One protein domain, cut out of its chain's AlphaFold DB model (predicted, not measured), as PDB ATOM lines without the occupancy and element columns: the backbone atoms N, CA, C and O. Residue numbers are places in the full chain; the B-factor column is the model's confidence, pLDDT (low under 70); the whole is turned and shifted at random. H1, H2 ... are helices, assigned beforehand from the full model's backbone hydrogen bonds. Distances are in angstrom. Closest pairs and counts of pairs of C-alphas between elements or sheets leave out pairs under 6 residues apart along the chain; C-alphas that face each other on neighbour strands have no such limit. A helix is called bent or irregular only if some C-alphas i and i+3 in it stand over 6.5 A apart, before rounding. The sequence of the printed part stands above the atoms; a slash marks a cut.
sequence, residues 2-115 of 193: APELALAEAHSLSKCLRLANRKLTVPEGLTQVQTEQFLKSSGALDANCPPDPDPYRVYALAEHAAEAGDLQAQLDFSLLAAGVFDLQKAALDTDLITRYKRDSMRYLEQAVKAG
ATOM      1  N   ALA A   2      -2.068 -18.474  14.226       96.12
ATOM      2  CA  ALA A   2      -3.418 -19.027  14.131       96.12
ATOM      3  C   ALA A   2      -4.227 -18.285  13.040       96.12
ATOM      4  O   ALA A   2      -3.974 -17.093  12.834       96.12
ATOM      5  N   PRO A   3      -5.116 -18.962  12.294       95.62
ATOM      6  CA  PRO A   3      -5.771 -18.376  11.123       95.62
ATOM      7  C   PRO A   3      -6.646 -17.159  11.454       95.62
ATOM      8  O   PRO A   3      -6.617 -16.175  10.720       95.62
ATOM      9  N   GLU A   4      -7.319 -17.160  12.601       95.75
ATOM     10  CA  GLU A   4      -8.136 -16.045  13.079       95.75
ATOM     11  C   GLU A   4      -7.293 -14.796  13.380       95.75
ATOM     12  O   GLU A   4      -7.700 -13.669  13.094       95.75
ATOM     13  N   LEU A   5      -6.074 -14.991  13.899       96.69
ATOM     14  CA  LEU A   5      -5.125 -13.904  14.137       96.69
ATOM     15  C   LEU A   5      -4.578 -13.358  12.816       96.69
ATOM     16  O   LEU A   5      -4.461 -12.143  12.666       96.69
ATOM     17  N   ALA A   6      -4.293 -14.240  11.853       97.81
ATOM     18  CA  ALA A   6      -3.849 -13.832  10.523       97.81
ATOM     19  C   ALA A   6      -4.925 -13.010   9.800       97.81
ATOM     20  O   ALA A   6      -4.619 -11.952   9.251       97.81
ATOM     21  N   LEU A   7      -6.190 -13.436   9.867       97.88
ATOM     22  CA  LEU A   7      -7.311 -12.692   9.300       97.88
ATOM     23  C   LEU A   7      -7.486 -11.320   9.968       97.88
ATOM     24  O   LEU A   7      -7.643 -10.311   9.275       97.88
ATOM     25  N   ALA A   8      -7.435 -11.259  11.300       96.12
ATOM     26  CA  ALA A   8      -7.548  -9.999  12.033       96.12
ATOM     27  C   ALA A   8      -6.425  -9.016  11.656       96.12
ATOM     28  O   ALA A   8      -6.678  -7.827  11.435       96.12
ATOM     29  N   GLU A   9      -5.192  -9.511  11.530       95.50
ATOM     30  CA  GLU A   9      -4.054  -8.701  11.099       95.50
ATOM     31  C   GLU A   9      -4.204  -8.239   9.639       95.50
ATOM     32  O   GLU A   9      -3.978  -7.060   9.354       95.50
ATOM     33  N   ALA A  10      -4.665  -9.108   8.731       97.00
ATOM     34  CA  ALA A  10      -4.932  -8.752   7.334       97.00
ATOM     35  C   ALA A  10      -5.960  -7.613   7.217       97.00
ATOM     36  O   ALA A  10      -5.733  -6.641   6.493       97.00
ATOM     37  N   HIS A  11      -7.063  -7.682   7.971       95.50
ATOM     38  CA  HIS A  11      -8.078  -6.621   8.015       95.50
ATOM     39  C   HIS A  11      -7.526  -5.306   8.573       95.50
ATOM     40  O   HIS A  11      -7.799  -4.235   8.021       95.50
ATOM     41  N   SER A  12      -6.727  -5.377   9.641       93.06
ATOM     42  CA  SER A  12      -6.086  -4.203  10.243       93.06
ATOM     43  C   SER A  12      -5.157  -3.497   9.248       93.06
ATOM     44  O   SER A  12      -5.299  -2.299   8.990       93.06
ATOM     45  N   LEU A  13      -4.270  -4.253   8.598       92.88
ATOM     46  CA  LEU A  13      -3.344  -3.728   7.594       92.88
ATOM     47  C   LEU A  13      -4.072  -3.217   6.340       92.88
ATOM     48  O   LEU A  13      -3.741  -2.144   5.838       92.88
ATOM     49  N   SER A  14      -5.118  -3.908   5.875       92.81
ATOM     50  CA  SER A  14      -5.968  -3.441   4.768       92.81
ATOM     51  C   SER A  14      -6.669  -2.115   5.093       92.81
ATOM     52  O   SER A  14      -6.779  -1.226   4.243       92.81
ATOM     53  N   LYS A  15      -7.130  -1.928   6.338       89.62
ATOM     54  CA  LYS A  15      -7.652  -0.634   6.805       89.62
ATOM     55  C   LYS A  15      -6.568   0.444   6.748       89.62
ATOM     56  O   LYS A  15      -6.846   1.532   6.249       89.62
ATOM     57  N   CYS A  16      -5.353   0.140   7.197       88.19
ATOM     58  CA  CYS A  16      -4.226   1.073   7.149       88.19
ATOM     59  C   CYS A  16      -3.855   1.493   5.727       88.19
ATOM     60  O   CYS A  16      -3.711   2.685   5.472       88.19
ATOM     61  N   LEU A  17      -3.802   0.551   4.785       87.31
ATOM     62  CA  LEU A  17      -3.569   0.846   3.369       87.31
ATOM     63  C   LEU A  17      -4.624   1.796   2.797       87.31
ATOM     64  O   LEU A  17      -4.298   2.793   2.157       87.31
ATOM     65  N   ARG A  18      -5.905   1.546   3.088       84.56
ATOM     66  CA  ARG A  18      -6.994   2.431   2.646       84.56
ATOM     67  C   ARG A  18      -6.905   3.827   3.257       84.56
ATOM     68  O   ARG A  18      -7.266   4.792   2.587       84.56
ATOM     69  N   LEU A  19      -6.464   3.942   4.508       81.88
ATOM     70  CA  LEU A  19      -6.249   5.235   5.161       81.88
ATOM     71  C   LEU A  19      -5.059   5.980   4.550       81.88
ATOM     72  O   LEU A  19      -5.202   7.160   4.255       81.88
ATOM     73  N   ALA A  20      -3.944   5.293   4.292       77.44
ATOM     74  CA  ALA A  20      -2.770   5.871   3.639       77.44
ATOM     75  C   ALA A  20      -3.081   6.361   2.211       77.44
ATOM     76  O   ALA A  20      -2.627   7.429   1.805       77.44
ATOM     77  N   ASN A  21      -3.920   5.624   1.473       72.56
ATOM     78  CA  ASN A  21      -4.331   5.988   0.113       72.56
ATOM     79  C   ASN A  21      -5.405   7.089   0.075       72.56
ATOM     80  O   ASN A  21      -5.567   7.771  -0.942       72.56
ATOM     81  N   ARG A  22      -6.147   7.308   1.169       71.75
ATOM     82  CA  ARG A  22      -7.034   8.469   1.283       71.75
ATOM     83  C   ARG A  22      -6.168   9.701   1.516       71.75
ATOM     84  O   ARG A  22      -5.626   9.890   2.596       71.75
ATOM     85  N   LYS A  23      -6.125  10.602   0.532       62.56
ATOM     86  CA  LYS A  23      -5.775  12.011   0.771       62.56
ATOM     87  C   LYS A  23      -6.839  12.609   1.699       62.56
ATOM     88  O   LYS A  23      -7.800  13.213   1.231       62.56
ATOM     89  N   LEU A  24      -6.746  12.331   2.996       66.81
ATOM     90  CA  LEU A  24      -7.714  12.781   3.982       66.81
ATOM     91  C   LEU A  24      -7.535  14.289   4.166       66.81
ATOM     92  O   LEU A  24      -6.707  14.741   4.950       66.81
ATOM     93  N   THR A  25      -8.298  15.070   3.411       69.38
ATOM     94  CA  THR A  25      -8.350  16.516   3.591       69.38
ATOM     95  C   THR A  25      -9.284  16.818   4.755       69.38
ATOM     96  O   THR A  25     -10.486  16.563   4.673       69.38
ATOM     97  N   VAL A  26      -8.734  17.333   5.853       74.81
ATOM     98  CA  VAL A  26      -9.537  17.840   6.971       74.81
ATOM     99  C   VAL A  26     -10.192  19.155   6.527       74.81
ATOM    100  O   VAL A  26      -9.471  20.032   6.048       74.81
ATOM    101  N   PRO A  27     -11.525  19.312   6.644       82.06
ATOM    102  CA  PRO A  27     -12.191  20.567   6.309       82.06
ATOM    103  C   PRO A  27     -11.622  21.752   7.100       82.06
ATOM    104  O   PRO A  27     -11.393  21.653   8.306       82.06
ATOM    105  N   GLU A  28     -11.423  22.885   6.428       85.44
ATOM    106  CA  GLU A  28     -10.999  24.127   7.078       85.44
ATOM    107  C   GLU A  28     -12.116  24.696   7.975       85.44
ATOM    108  O   GLU A  28     -13.304  24.496   7.719       85.44
ATOM    109  N   GLY A  29     -11.743  25.412   9.041       87.00
ATOM    110  CA  GLY A  29     -12.693  26.058   9.959       87.00
ATOM    111  C   GLY A  29     -13.287  25.151  11.044       87.00
ATOM    112  O   GLY A  29     -14.117  25.611  11.829       87.00
ATOM    113  N   LEU A  30     -12.860  23.886  11.134       87.69
ATOM    114  CA  LEU A  30     -13.215  23.013  12.252       87.69
ATOM    115  C   LEU A  30     -12.505  23.441  13.542       87.69
ATOM    116  O   LEU A  30     -11.312  23.743  13.557       87.69
ATOM    117  N   THR A  31     -13.233  23.397  14.656       91.50
ATOM    118  CA  THR A  31     -12.624  23.465  15.991       91.50
ATOM    119  C   THR A  31     -11.790  22.210  16.268       91.50
ATOM    120  O   THR A  31     -11.930  21.186  15.592       91.50
ATOM    121  N   GLN A  32     -10.943  22.245  17.299       82.50
ATOM    122  CA  GLN A  32     -10.120  21.096  17.691       82.50
ATOM    123  C   GLN A  32     -10.963  19.838  17.976       82.50
ATOM    124  O   GLN A  32     -10.672  18.771  17.446       82.50
ATOM    125  N   VAL A  33     -12.065  19.978  18.723       87.81
ATOM    126  CA  VAL A  33     -12.968  18.859  19.053       87.81
ATOM    127  C   VAL A  33     -13.631  18.282  17.800       87.81
ATOM    128  O   VAL A  33     -13.756  17.067  17.659       87.81
ATOM    129  N   GLN A  34     -14.032  19.138  16.857       87.00
ATOM    130  CA  GLN A  34     -14.625  18.689  15.594       87.00
ATOM    131  C   GLN A  34     -13.589  18.020  14.688       87.00
ATOM    132  O   GLN A  34     -13.912  17.050  14.006       87.00
ATOM    133  N   THR A  35     -12.344  18.496  14.712       78.75
ATOM    134  CA  THR A  35     -11.224  17.870  14.003       78.75
ATOM    135  C   THR A  35     -10.946  16.479  14.563       78.75
ATOM    136  O   THR A  35     -10.858  15.520  13.802       78.75
ATOM    137  N   GLU A  36     -10.894  16.325  15.886       76.81
ATOM    138  CA  GLU A  36     -10.726  15.020  16.534       76.81
ATOM    139  C   GLU A  36     -11.887  14.069  16.218       76.81
ATOM    140  O   GLU A  36     -11.659  12.915  15.860       76.81
ATOM    141  N   GLN A  37     -13.137  14.540  16.263       81.81
ATOM    142  CA  GLN A  37     -14.300  13.736  15.870       81.81
ATOM    143  C   GLN A  37     -14.268  13.343  14.385       81.81
ATOM    144  O   GLN A  37     -14.598  12.205  14.042       81.81
ATOM    145  N   PHE A  38     -13.840  14.243  13.497       80.44
ATOM    146  CA  PHE A  38     -13.672  13.966  12.071       80.44
ATOM    147  C   PHE A  38     -12.587  12.908  11.832       80.44
ATOM    148  O   PHE A  38     -12.827  11.898  11.171       80.44
ATOM    149  N   LEU A  39     -11.411  13.077  12.435       74.44
ATOM    150  CA  LEU A  39     -10.313  12.125  12.304       74.44
ATOM    151  C   LEU A  39     -10.662  10.765  12.935       74.44
ATOM    152  O   LEU A  39     -10.360   9.724  12.348       74.44
ATOM    153  N   LYS A  40     -11.384  10.740  14.061       76.06
ATOM    154  CA  LYS A  40     -11.879   9.499  14.675       76.06
ATOM    155  C   LYS A  40     -12.917   8.796  13.801       76.06
ATOM    156  O   LYS A  40     -12.780   7.611  13.520       76.06
ATOM    157  N   SER A  41     -13.916   9.525  13.304       74.44
ATOM    158  CA  SER A  41     -14.945   8.971  12.409       74.44
ATOM    159  C   SER A  41     -14.384   8.514  11.059       74.44
ATOM    160  O   SER A  41     -14.900   7.567  10.469       74.44
ATOM    161  N   SER A  42     -13.282   9.113  10.598       68.38
ATOM    162  CA  SER A  42     -12.541   8.639   9.424       68.38
ATOM    163  C   SER A  42     -11.747   7.351   9.682       68.38
ATOM    164  O   SER A  42     -11.306   6.702   8.734       68.38
ATOM    165  N   GLY A  43     -11.575   6.965  10.952       66.69
ATOM    166  CA  GLY A  43     -10.771   5.826  11.387       66.69
ATOM    167  C   GLY A  43      -9.269   6.103  11.458       66.69
ATOM    168  O   GLY A  43      -8.526   5.167  11.747       66.69
ATOM    169  N   ALA A  44      -8.836   7.346  11.214       66.44
ATOM    170  CA  ALA A  44      -7.433   7.759  11.197       66.44
ATOM    171  C   ALA A  44      -6.789   7.820  12.593       66.44
ATOM    172  O   ALA A  44      -5.591   7.591  12.702       66.44
ATOM    173  N   LEU A  45      -7.562   8.093  13.654       57.94
ATOM    174  CA  LEU A  45      -7.034   8.140  15.033       57.94
ATOM    175  C   LEU A  45      -6.974   6.771  15.724       57.94
ATOM    176  O   LEU A  45      -6.170   6.587  16.631       57.94
ATOM    177  N   ASP A  46      -7.801   5.814  15.299       60.62
ATOM    178  CA  ASP A  46      -7.943   4.512  15.973       60.62
ATOM    179  C   ASP A  46      -7.079   3.409  15.334       60.62
ATOM    180  O   ASP A  46      -7.168   2.239  15.710       60.62
ATOM    181  N   ALA A  47      -6.294   3.737  14.308       61.53
ATOM    182  CA  ALA A  47      -5.496   2.763  13.585       61.53
ATOM    183  C   ALA A  47      -4.035   2.840  14.046       61.53
ATOM    184  O   ALA A  47      -3.316   3.775  13.704       61.53
ATOM    185  N   ASN A  48      -3.582   1.830  14.797       73.44
ATOM    186  CA  ASN A  48      -2.152   1.570  15.002       73.44
ATOM    187  C   ASN A  48      -1.548   1.076  13.681       73.44
ATOM    188  O   ASN A  48      -1.275  -0.111  13.506       73.44
ATOM    189  N   CYS A  49      -1.414   1.985  12.717       81.12
ATOM    190  CA  CYS A  49      -0.856   1.668  11.419       81.12
ATOM    191  C   CYS A  49       0.666   1.660  11.484       81.12
ATOM    192  O   CYS A  49       1.254   2.616  11.996       81.12
ATOM    193  N   PRO A  50       1.326   0.620  10.944       82.94
ATOM    194  CA  PRO A  50       2.751   0.720  10.691       82.94
ATOM    195  C   PRO A  50       3.006   1.881   9.708       82.94
ATOM    196  O   PRO A  50       2.128   2.197   8.904       82.94
ATOM    197  N   PRO A  51       4.189   2.517   9.762       74.56
ATOM    198  CA  PRO A  51       4.507   3.678   8.926       74.56
ATOM    199  C   PRO A  51       4.479   3.376   7.420       74.56
ATOM    200  O   PRO A  51       4.236   4.283   6.633       74.56
ATOM    201  N   ASP A  52       4.695   2.118   7.033       80.38
ATOM    202  CA  ASP A  52       4.614   1.641   5.651       80.38
ATOM    203  C   ASP A  52       3.920   0.264   5.634       80.38
ATOM    204  O   ASP A  52       4.578  -0.772   5.786       80.38
ATOM    205  N   PRO A  53       2.574   0.217   5.620       86.50
ATOM    206  CA  PRO A  53       1.852  -1.048   5.577       86.50
ATOM    207  C   PRO A  53       2.092  -1.735   4.228       86.50
ATOM    208  O   PRO A  53       1.840  -1.151   3.183       86.50
ATOM    209  N   ASP A  54       2.536  -2.992   4.252       91.31
ATOM    210  CA  ASP A  54       2.855  -3.761   3.043       91.31
ATOM    211  C   ASP A  54       1.614  -4.494   2.481       91.31
ATOM    212  O   ASP A  54       1.090  -5.407   3.138       91.31
ATOM    213  N   PRO A  55       1.148  -4.173   1.257       93.75
ATOM    214  CA  PRO A  55       0.056  -4.895   0.603       93.75
ATOM    215  C   PRO A  55       0.328  -6.388   0.376       93.75
ATOM    216  O   PRO A  55      -0.609  -7.188   0.429       93.75
ATOM    217  N   TYR A  56       1.586  -6.800   0.166       96.56
ATOM    218  CA  TYR A  56       1.924  -8.222   0.028       96.56
ATOM    219  C   TYR A  56       1.721  -8.977   1.340       96.56
ATOM    220  O   TYR A  56       1.312 -10.140   1.326       96.56
ATOM    221  N   ARG A  57       1.937  -8.320   2.486       96.56
ATOM    222  CA  ARG A  57       1.650  -8.912   3.796       96.56
ATOM    223  C   ARG A  57       0.153  -9.146   3.990       96.56
ATOM    224  O   ARG A  57      -0.214 -10.202   4.500       96.56
ATOM    225  N   VAL A  58      -0.707  -8.220   3.553       97.56
ATOM    226  CA  VAL A  58      -2.171  -8.422   3.576       97.56
ATOM    227  C   VAL A  58      -2.559  -9.637   2.743       97.56
ATOM    228  O   VAL A  58      -3.287 -10.498   3.235       97.56
ATOM    229  N   TYR A  59      -2.033  -9.729   1.517       98.31
ATOM    230  CA  TYR A  59      -2.263 -10.870   0.630       98.31
ATOM    231  C   TYR A  59      -1.876 -12.189   1.312       98.31
ATOM    232  O   TYR A  59      -2.698 -13.096   1.411       98.31
ATOM    233  N   ALA A  60      -0.647 -12.281   1.831       98.31
ATOM    234  CA  ALA A  60      -0.120 -13.507   2.427       98.31
ATOM    235  C   ALA A  60      -0.885 -13.937   3.690       98.31
ATOM    236  O   ALA A  60      -1.121 -15.125   3.901       98.31
ATOM    237  N   LEU A  61      -1.296 -12.984   4.534       98.50
ATOM    238  CA  LEU A  61      -2.084 -13.276   5.733       98.50
ATOM    239  C   LEU A  61      -3.500 -13.755   5.386       98.50
ATOM    240  O   LEU A  61      -3.982 -14.714   5.991       98.50
ATOM    241  N   ALA A  62      -4.147 -13.120   4.403       98.62
ATOM    242  CA  ALA A  62      -5.461 -13.534   3.921       98.62
ATOM    243  C   ALA A  62      -5.411 -14.929   3.272       98.62
ATOM    244  O   ALA A  62      -6.266 -15.762   3.564       98.62
ATOM    245  N   GLU A  63      -4.392 -15.198   2.449       98.56
ATOM    246  CA  GLU A  63      -4.144 -16.516   1.847       98.56
ATOM    247  C   GLU A  63      -3.940 -17.584   2.928       98.56
ATOM    248  O   GLU A  63      -4.627 -18.601   2.924       98.56
ATOM    249  N   HIS A  64      -3.061 -17.327   3.904       98.56
ATOM    250  CA  HIS A  64      -2.796 -18.251   5.011       98.56
ATOM    251  C   HIS A  64      -4.065 -18.588   5.802       98.56
ATOM    252  O   HIS A  64      -4.325 -19.757   6.085       98.56
ATOM    253  N   ALA A  65      -4.868 -17.579   6.155       98.69
ATOM    254  CA  ALA A  65      -6.106 -17.786   6.900       98.69
ATOM    255  C   ALA A  65      -7.146 -18.575   6.082       98.69
ATOM    256  O   ALA A  65      -7.739 -19.527   6.596       98.69
ATOM    257  N   ALA A  66      -7.332 -18.226   4.806       98.75
ATOM    258  CA  ALA A  66      -8.285 -18.897   3.925       98.75
ATOM    259  C   ALA A  66      -7.885 -20.357   3.645       98.75
ATOM    260  O   ALA A  66      -8.732 -21.253   3.707       98.75
ATOM    261  N   GLU A  67      -6.596 -20.613   3.405       98.38
ATOM    262  CA  GLU A  67      -6.055 -21.959   3.184       98.38
ATOM    263  C   GLU A  67      -6.184 -22.848   4.425       98.38
ATOM    264  O   GLU A  67      -6.462 -24.040   4.315       98.38
ATOM    265  N   ALA A  68      -6.043 -22.263   5.616       97.88
ATOM    266  CA  ALA A  68      -6.226 -22.959   6.884       97.88
ATOM    267  C   ALA A  68      -7.699 -23.285   7.210       97.88
ATOM    268  O   ALA A  68      -7.970 -23.917   8.232       97.88
ATOM    269  N   GLY A  69      -8.648 -22.889   6.356       97.12
ATOM    270  CA  GLY A  69     -10.064 -23.218   6.504       97.12
ATOM    271  C   GLY A  69     -10.884 -22.188   7.279       97.12
ATOM    272  O   GLY A  69     -12.021 -22.489   7.644       97.12
ATOM    273  N   ASP A  70     -10.348 -20.991   7.537       98.31
ATOM    274  CA  ASP A  70     -11.143 -19.914   8.122       98.31
ATOM    275  C   ASP A  70     -12.206 -19.446   7.118       98.31
ATOM    276  O   ASP A  70     -11.900 -18.930   6.039       98.31
ATOM    277  N   LEU A  71     -13.477 -19.653   7.474       97.75
ATOM    278  CA  LEU A  71     -14.608 -19.372   6.592       97.75
ATOM    279  C   LEU A  71     -14.702 -17.890   6.219       97.75
ATOM    280  O   LEU A  71     -15.029 -17.559   5.079       97.75
ATOM    281  N   GLN A  72     -14.434 -16.993   7.169       98.19
ATOM    282  CA  GLN A  72     -14.522 -15.564   6.908       98.19
ATOM    283  C   GLN A  72     -13.366 -15.125   6.005       98.19
ATOM    284  O   GLN A  72     -13.588 -14.370   5.061       98.19
ATOM    285  N   ALA A  73     -12.163 -15.666   6.211       98.56
ATOM    286  CA  ALA A  73     -11.030 -15.426   5.325       98.56
ATOM    287  C   ALA A  73     -11.293 -15.931   3.900       98.56
ATOM    288  O   ALA A  73     -10.976 -15.234   2.941       98.56
ATOM    289  N   GLN A  74     -11.923 -17.098   3.742       98.75
ATOM    290  CA  GLN A  74     -12.304 -17.618   2.425       98.75
ATOM    291  C   GLN A  74     -13.269 -16.686   1.680       98.75
ATOM    292  O   GLN A  74     -13.149 -16.506   0.467       98.75
ATOM    293  N   LEU A  75     -14.217 -16.077   2.397       98.56
ATOM    294  CA  LEU A  75     -15.152 -15.102   1.831       98.56
ATOM    295  C   LEU A  75     -14.460 -13.769   1.512       98.56
ATOM    296  O   LEU A  75     -14.719 -13.175   0.463       98.56
ATOM    297  N   ASP A  76     -13.572 -13.310   2.391       98.31
ATOM    298  CA  ASP A  76     -12.939 -11.993   2.303       98.31
ATOM    299  C   ASP A  76     -11.673 -11.964   1.443       98.31
ATOM    300  O   ASP A  76     -11.234 -10.874   1.078       98.31
ATOM    301  N   PHE A  77     -11.099 -13.119   1.085       98.75
ATOM    302  CA  PHE A  77      -9.805 -13.207   0.401       98.75
ATOM    303  C   PHE A  77      -9.717 -12.272  -0.804       98.75
ATOM    304  O   PHE A  77      -8.810 -11.447  -0.860       98.75
ATOM    305  N   SER A  78     -10.684 -12.344  -1.726       97.62
ATOM    306  CA  SER A  78     -10.685 -11.494  -2.925       97.62
ATOM    307  C   SER A  78     -10.629  -9.997  -2.584       97.62
ATOM    308  O   SER A  78      -9.850  -9.249  -3.165       97.62
ATOM    309  N   LEU A  79     -11.386  -9.560  -1.577       96.25
ATOM    310  CA  LEU A  79     -11.410  -8.168  -1.133       96.25
ATOM    311  C   LEU A  79     -10.091  -7.747  -0.471       96.25
ATOM    312  O   LEU A  79      -9.589  -6.656  -0.735       96.25
ATOM    313  N   LEU A  80      -9.538  -8.592   0.401       97.25
ATOM    314  CA  LEU A  80      -8.307  -8.294   1.135       97.25
ATOM    315  C   LEU A  80      -7.085  -8.297   0.215       97.25
ATOM    316  O   LEU A  80      -6.268  -7.378   0.268       97.25
ATOM    317  N   ALA A  81      -6.980  -9.307  -0.644       97.06
ATOM    318  CA  ALA A  81      -5.856  -9.493  -1.548       97.06
ATOM    319  C   ALA A  81      -5.831  -8.464  -2.688       97.06
ATOM    320  O   ALA A  81      -4.749  -8.143  -3.173       97.06
ATOM    321  N   ALA A  82      -6.977  -7.896  -3.084       95.56
ATOM    322  CA  ALA A  82      -7.053  -6.928  -4.181       95.56
ATOM    323  C   ALA A  82      -6.128  -5.708  -4.000       95.56
ATOM    324  O   ALA A  82      -5.588  -5.205  -4.983       95.56
ATOM    325  N   GLY A  83      -5.903  -5.263  -2.757       91.38
ATOM    326  CA  GLY A  83      -5.082  -4.081  -2.468       91.38
ATOM    327  C   GLY A  83      -3.625  -4.196  -2.931       91.38
ATOM    328  O   GLY A  83      -2.981  -3.178  -3.167       91.38
ATOM    329  N   VAL A  84      -3.096  -5.414  -3.122       94.88
ATOM    330  CA  VAL A  84      -1.730  -5.597  -3.643       94.88
ATOM    331  C   VAL A  84      -1.571  -5.052  -5.062       94.88
ATOM    332  O   VAL A  84      -0.490  -4.594  -5.425       94.88
ATOM    333  N   PHE A  85      -2.646  -5.046  -5.852       94.69
ATOM    334  CA  PHE A  85      -2.619  -4.638  -7.256       94.69
ATOM    335  C   PHE A  85      -2.664  -3.118  -7.461       94.69
ATOM    336  O   PHE A  85      -2.522  -2.668  -8.596       94.69
ATOM    337  N   ASP A  86      -2.757  -2.322  -6.390       88.88
ATOM    338  CA  ASP A  86      -2.471  -0.881  -6.451       88.88
ATOM    339  C   ASP A  86      -0.973  -0.621  -6.724       88.88
ATOM    340  O   ASP A  86      -0.583   0.447  -7.202       88.88
ATOM    341  N   LEU A  87      -0.111  -1.613  -6.462       87.81
ATOM    342  CA  LEU A  87       1.310  -1.561  -6.789       87.81
ATOM    343  C   LEU A  87       1.531  -1.889  -8.269       87.81
ATOM    344  O   LEU A  87       1.227  -2.993  -8.723       87.81
ATOM    345  N   GLN A  88       2.188  -0.984  -9.003       89.88
ATOM    346  CA  GLN A  88       2.475  -1.165 -10.433       89.88
ATOM    347  C   GLN A  88       3.166  -2.504 -10.744       89.88
ATOM    348  O   GLN A  88       2.837  -3.155 -11.731       89.88
ATOM    349  N   LYS A  89       4.101  -2.945  -9.890       92.44
ATOM    350  CA  LYS A  89       4.794  -4.230 -10.061       92.44
ATOM    351  C   LYS A  89       3.831  -5.420  -9.981       92.44
ATOM    352  O   LYS A  89       3.910  -6.306 -10.823       92.44
ATOM    353  N   ALA A  90       2.931  -5.434  -8.996       92.75
ATOM    354  CA  ALA A  90       1.959  -6.513  -8.818       92.75
ATOM    355  C   ALA A  90       0.909  -6.517  -9.938       92.75
ATOM    356  O   ALA A  90       0.533  -7.577 -10.428       92.75
ATOM    357  N   ALA A  91       0.482  -5.334 -10.390       93.44
ATOM    358  CA  ALA A  91      -0.468  -5.175 -11.492       93.44
ATOM    359  C   ALA A  91       0.049  -5.706 -12.844       93.44
ATOM    360  O   ALA A  91      -0.744  -5.939 -13.754       93.44
ATOM    361  N   LEU A  92       1.365  -5.887 -12.982       96.38
ATOM    362  CA  LEU A  92       2.018  -6.428 -14.177       96.38
ATOM    363  C   LEU A  92       2.496  -7.880 -13.997       96.38
ATOM    364  O   LEU A  92       2.989  -8.481 -14.950       96.38
ATOM    365  N   ASP A  93       2.354  -8.451 -12.800       97.62
ATOM    366  CA  ASP A  93       2.736  -9.831 -12.509       97.62
ATOM    367  C   ASP A  93       1.598 -10.785 -12.908       97.62
ATOM    368  O   ASP A  93       0.627 -11.000 -12.175       97.62
ATOM    369  N   THR A  94       1.714 -11.370 -14.100       97.50
ATOM    370  CA  THR A  94       0.706 -12.286 -14.653       97.50
ATOM    371  C   THR A  94       0.527 -13.553 -13.827       97.50
ATOM    372  O   THR A  94      -0.574 -14.113 -13.800       97.50
ATOM    373  N   ASP A  95       1.571 -14.004 -13.135       98.00
ATOM    374  CA  ASP A  95       1.506 -15.210 -12.317       98.00
ATOM    375  C   ASP A  95       0.762 -14.922 -11.015       98.00
ATOM    376  O   ASP A  95      -0.088 -15.714 -10.602       98.00
ATOM    377  N   LEU A  96       1.022 -13.768 -10.393       97.56
ATOM    378  CA  LEU A  96       0.268 -13.313  -9.227       97.56
ATOM    379  C   LEU A  96      -1.210 -13.100  -9.566       97.56
ATOM    380  O   LEU A  96      -2.067 -13.580  -8.828       97.56
ATOM    381  N   ILE A  97      -1.517 -12.457 -10.696       97.94
ATOM    382  CA  ILE A  97      -2.903 -12.258 -11.150       97.94
ATOM    383  C   ILE A  97      -3.596 -13.606 -11.375       97.94
ATOM    384  O   ILE A  97      -4.726 -13.807 -10.925       97.94
ATOM    385  N   THR A  98      -2.922 -14.548 -12.039       98.06
ATOM    386  CA  THR A  98      -3.453 -15.897 -12.278       98.06
ATOM    387  C   THR A  98      -3.740 -16.634 -10.968       98.06
ATOM    388  O   THR A  98      -4.827 -17.195 -10.809       98.06
ATOM    389  N   ARG A  99      -2.799 -16.613 -10.012       98.19
ATOM    390  CA  ARG A  99      -2.983 -17.236  -8.691       98.19
ATOM    391  C   ARG A  99      -4.139 -16.597  -7.930       98.19
ATOM    392  O   ARG A  99      -5.045 -17.309  -7.515       98.19
ATOM    393  N   TYR A 100      -4.167 -15.271  -7.850       98.50
ATOM    394  CA  TYR A 100      -5.216 -14.513  -7.172       98.50
ATOM    395  C   TYR A 100      -6.621 -14.857  -7.688       98.50
ATOM    396  O   TYR A 100      -7.532 -15.118  -6.899       98.50
ATOM    397  N   LYS A 101      -6.792 -14.913  -9.014       98.56
ATOM    398  CA  LYS A 101      -8.057 -15.295  -9.654       98.56
ATOM    399  C   LYS A 101      -8.477 -16.720  -9.297       98.56
ATOM    400  O   LYS A 101      -9.597 -16.942  -8.838       98.56
ATOM    401  N   ARG A 102      -7.559 -17.677  -9.466       98.56
ATOM    402  CA  ARG A 102      -7.785 -19.091  -9.140       98.56
ATOM    403  C   ARG A 102      -8.165 -19.269  -7.671       98.56
ATOM    404  O   ARG A 102      -9.141 -19.952  -7.372       98.56
ATOM    405  N   ASP A 103      -7.397 -18.674  -6.768       98.75
ATOM    406  CA  ASP A 103      -7.568 -18.863  -5.331       98.75
ATOM    407  C   ASP A 103      -8.836 -18.170  -4.823       98.75
ATOM    408  O   ASP A 103      -9.564 -18.763  -4.033       98.75
ATOM    409  N   SER A 104      -9.211 -17.015  -5.388       98.69
ATOM    410  CA  SER A 104     -10.507 -16.374  -5.107       98.69
ATOM    411  C   SER A 104     -11.695 -17.293  -5.406       98.69
ATOM    412  O   SER A 104     -12.600 -17.418  -4.584       98.69
ATOM    413  N   MET A 105     -11.688 -17.982  -6.552       98.75
ATOM    414  CA  MET A 105     -12.747 -18.941  -6.892       98.75
ATOM    415  C   MET A 105     -12.705 -20.176  -5.985       98.75
ATOM    416  O   MET A 105     -13.728 -20.577  -5.429       98.75
ATOM    417  N   ARG A 106     -11.511 -20.743  -5.780       98.75
ATOM    418  CA  ARG A 106     -11.300 -21.939  -4.955       98.75
ATOM    419  C   ARG A 106     -11.744 -21.732  -3.506       98.75
ATOM    420  O   ARG A 106     -12.379 -22.618  -2.937       98.75
ATOM    421  N   TYR A 107     -11.445 -20.583  -2.905       98.88
ATOM    422  CA  TYR A 107     -11.854 -20.288  -1.533       98.88
ATOM    423  C   TYR A 107     -13.366 -20.102  -1.402       98.88
ATOM    424  O   TYR A 107     -13.955 -20.614  -0.451       98.88
ATOM    425  N   LEU A 108     -14.034 -19.491  -2.383       98.81
ATOM    426  CA  LEU A 108     -15.498 -19.443  -2.385       98.81
ATOM    427  C   LEU A 108     -16.121 -20.845  -2.497       98.81
ATOM    428  O   LEU A 108     -17.105 -21.140  -1.819       98.81
ATOM    429  N   GLU A 109     -15.548 -21.746  -3.297       98.50
ATOM    430  CA  GLU A 109     -16.001 -23.143  -3.361       98.50
ATOM    431  C   GLU A 109     -15.802 -23.888  -2.033       98.50
ATOM    432  O   GLU A 109     -16.654 -24.684  -1.629       98.50
ATOM    433  N   GLN A 110     -14.697 -23.630  -1.327       98.44
ATOM    434  CA  GLN A 110     -14.480 -24.157   0.024       98.44
ATOM    435  C   GLN A 110     -15.510 -23.598   1.012       98.44
ATOM    436  O   GLN A 110     -16.088 -24.369   1.778       98.44
ATOM    437  N   ALA A 111     -15.836 -22.308   0.922       98.44
ATOM    438  CA  ALA A 111     -16.862 -21.689   1.751       98.44
ATOM    439  C   ALA A 111     -18.256 -22.300   1.503       98.44
ATOM    440  O   ALA A 111     -19.006 -22.517   2.455       98.44
ATOM    441  N   VAL A 112     -18.599 -22.666   0.258       98.12
ATOM    442  CA  VAL A 112     -19.821 -23.444  -0.045       98.12
ATOM    443  C   VAL A 112     -19.798 -24.802   0.665       98.12
ATOM    444  O   VAL A 112     -20.786 -25.180   1.294       98.12
ATOM    445  N   LYS A 113     -18.668 -25.522   0.620       97.31
ATOM    446  CA  LYS A 113     -18.493 -26.812   1.319       97.31
ATOM    447  C   LYS A 113     -18.558 -26.678   2.843       97.31
ATOM    448  O   LYS A 113     -18.922 -27.640   3.512       97.31
ATOM    449  N   ALA A 114     -18.237 -25.504   3.377       96.12
ATOM    450  CA  ALA A 114     -18.385 -25.158   4.787       96.12
ATOM    451  C   ALA A 114     -19.801 -24.660   5.155       96.12
ATOM    452  O   ALA A 114     -20.058 -24.341   6.313       96.12
ATOM    453  N   GLY A 115     -20.736 -24.614   4.197       96.44
ATOM    454  CA  GLY A 115     -22.133 -24.249   4.438       96.44
ATOM    455  C   GLY A 115     -22.467 -22.772   4.213       96.44
ATOM    456  O   GLY A 115     -23.547 -22.325   4.603       96.44
TER     457      GLY A 115
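Overview. This is residues 2 to 115 of the 193 residues of an uncharacterized protein of Lysobacter sp. cf310 (UniProt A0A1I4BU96). Four helices, H1, H3, H4 and H6, stand side by side as an up-and-down bundle, each running against the one before it in the chain, while the small helix H2 lies away from them, beyond the end of H1. H4 packs between H1 and H6, with H3 alongside, and short H5 sits at the turn from H4 to H6. The printed part has 114 residues with six named helices, H1 to H6 in order, and no named strand, an all-helix domain. It is loose, with a radius of gyration of the C-alphas of 16.6 A, and elongated, spanning 52 by 33 by 20 A.

Arrangement. The longest helix, H6, residues 94 to 113, touches H4, residues 71 to 86, the hub; their closest C-alphas, of Tyr 107 and Gln 74, are 4.8 A apart, at a shallow tilt of 17 degrees, opposite ways. H4 forms a hairpin with H3, residues 55 to 67; the C-alphas of Ala 81 and Tyr 59 come closest, 4.4 A. H1, residues 3 to 21, touches H3 at Pro 3 and Ala 65, their closest C-alphas, 4.3 A apart, and H4 at Leu 7 and Ala 73, 6.1 A. H5, residues 88 to 91, only just touches H4 and H6, with 3 pairs of C-alphas within 8 A each, and only at the corner. H2, residues 32 to 41, touches no helix. In H1, H2, H3 and H6 every O i to N i+4 pair is within hydrogen-bond range; in H4 6 of 12 are, and H5 is too short for one.

Along the chain. H6 is 28.9 A long, its C-alpha 113 at (-18.493, -26.812, 1.319). H1 is 26.8 A long from C-alpha 3 at (-5.771, -18.376, 11.123), H3 18.3 A and H2 14.1 A. H4, 25.7 A, is irregular, with C-alphas 75 and 78 7.5 A apart and a kink of 38 degrees near residue 78.

Size, cuts and confidence. The C-alphas of Gly 29 and Lys 113, the two farthest apart, are 53.9 A from each other. The printed part has no cut. The link from H2 to H3, residues 42 to 54, is long. Residues 23 to 25 and 42 to 47 have pLDDT under 70.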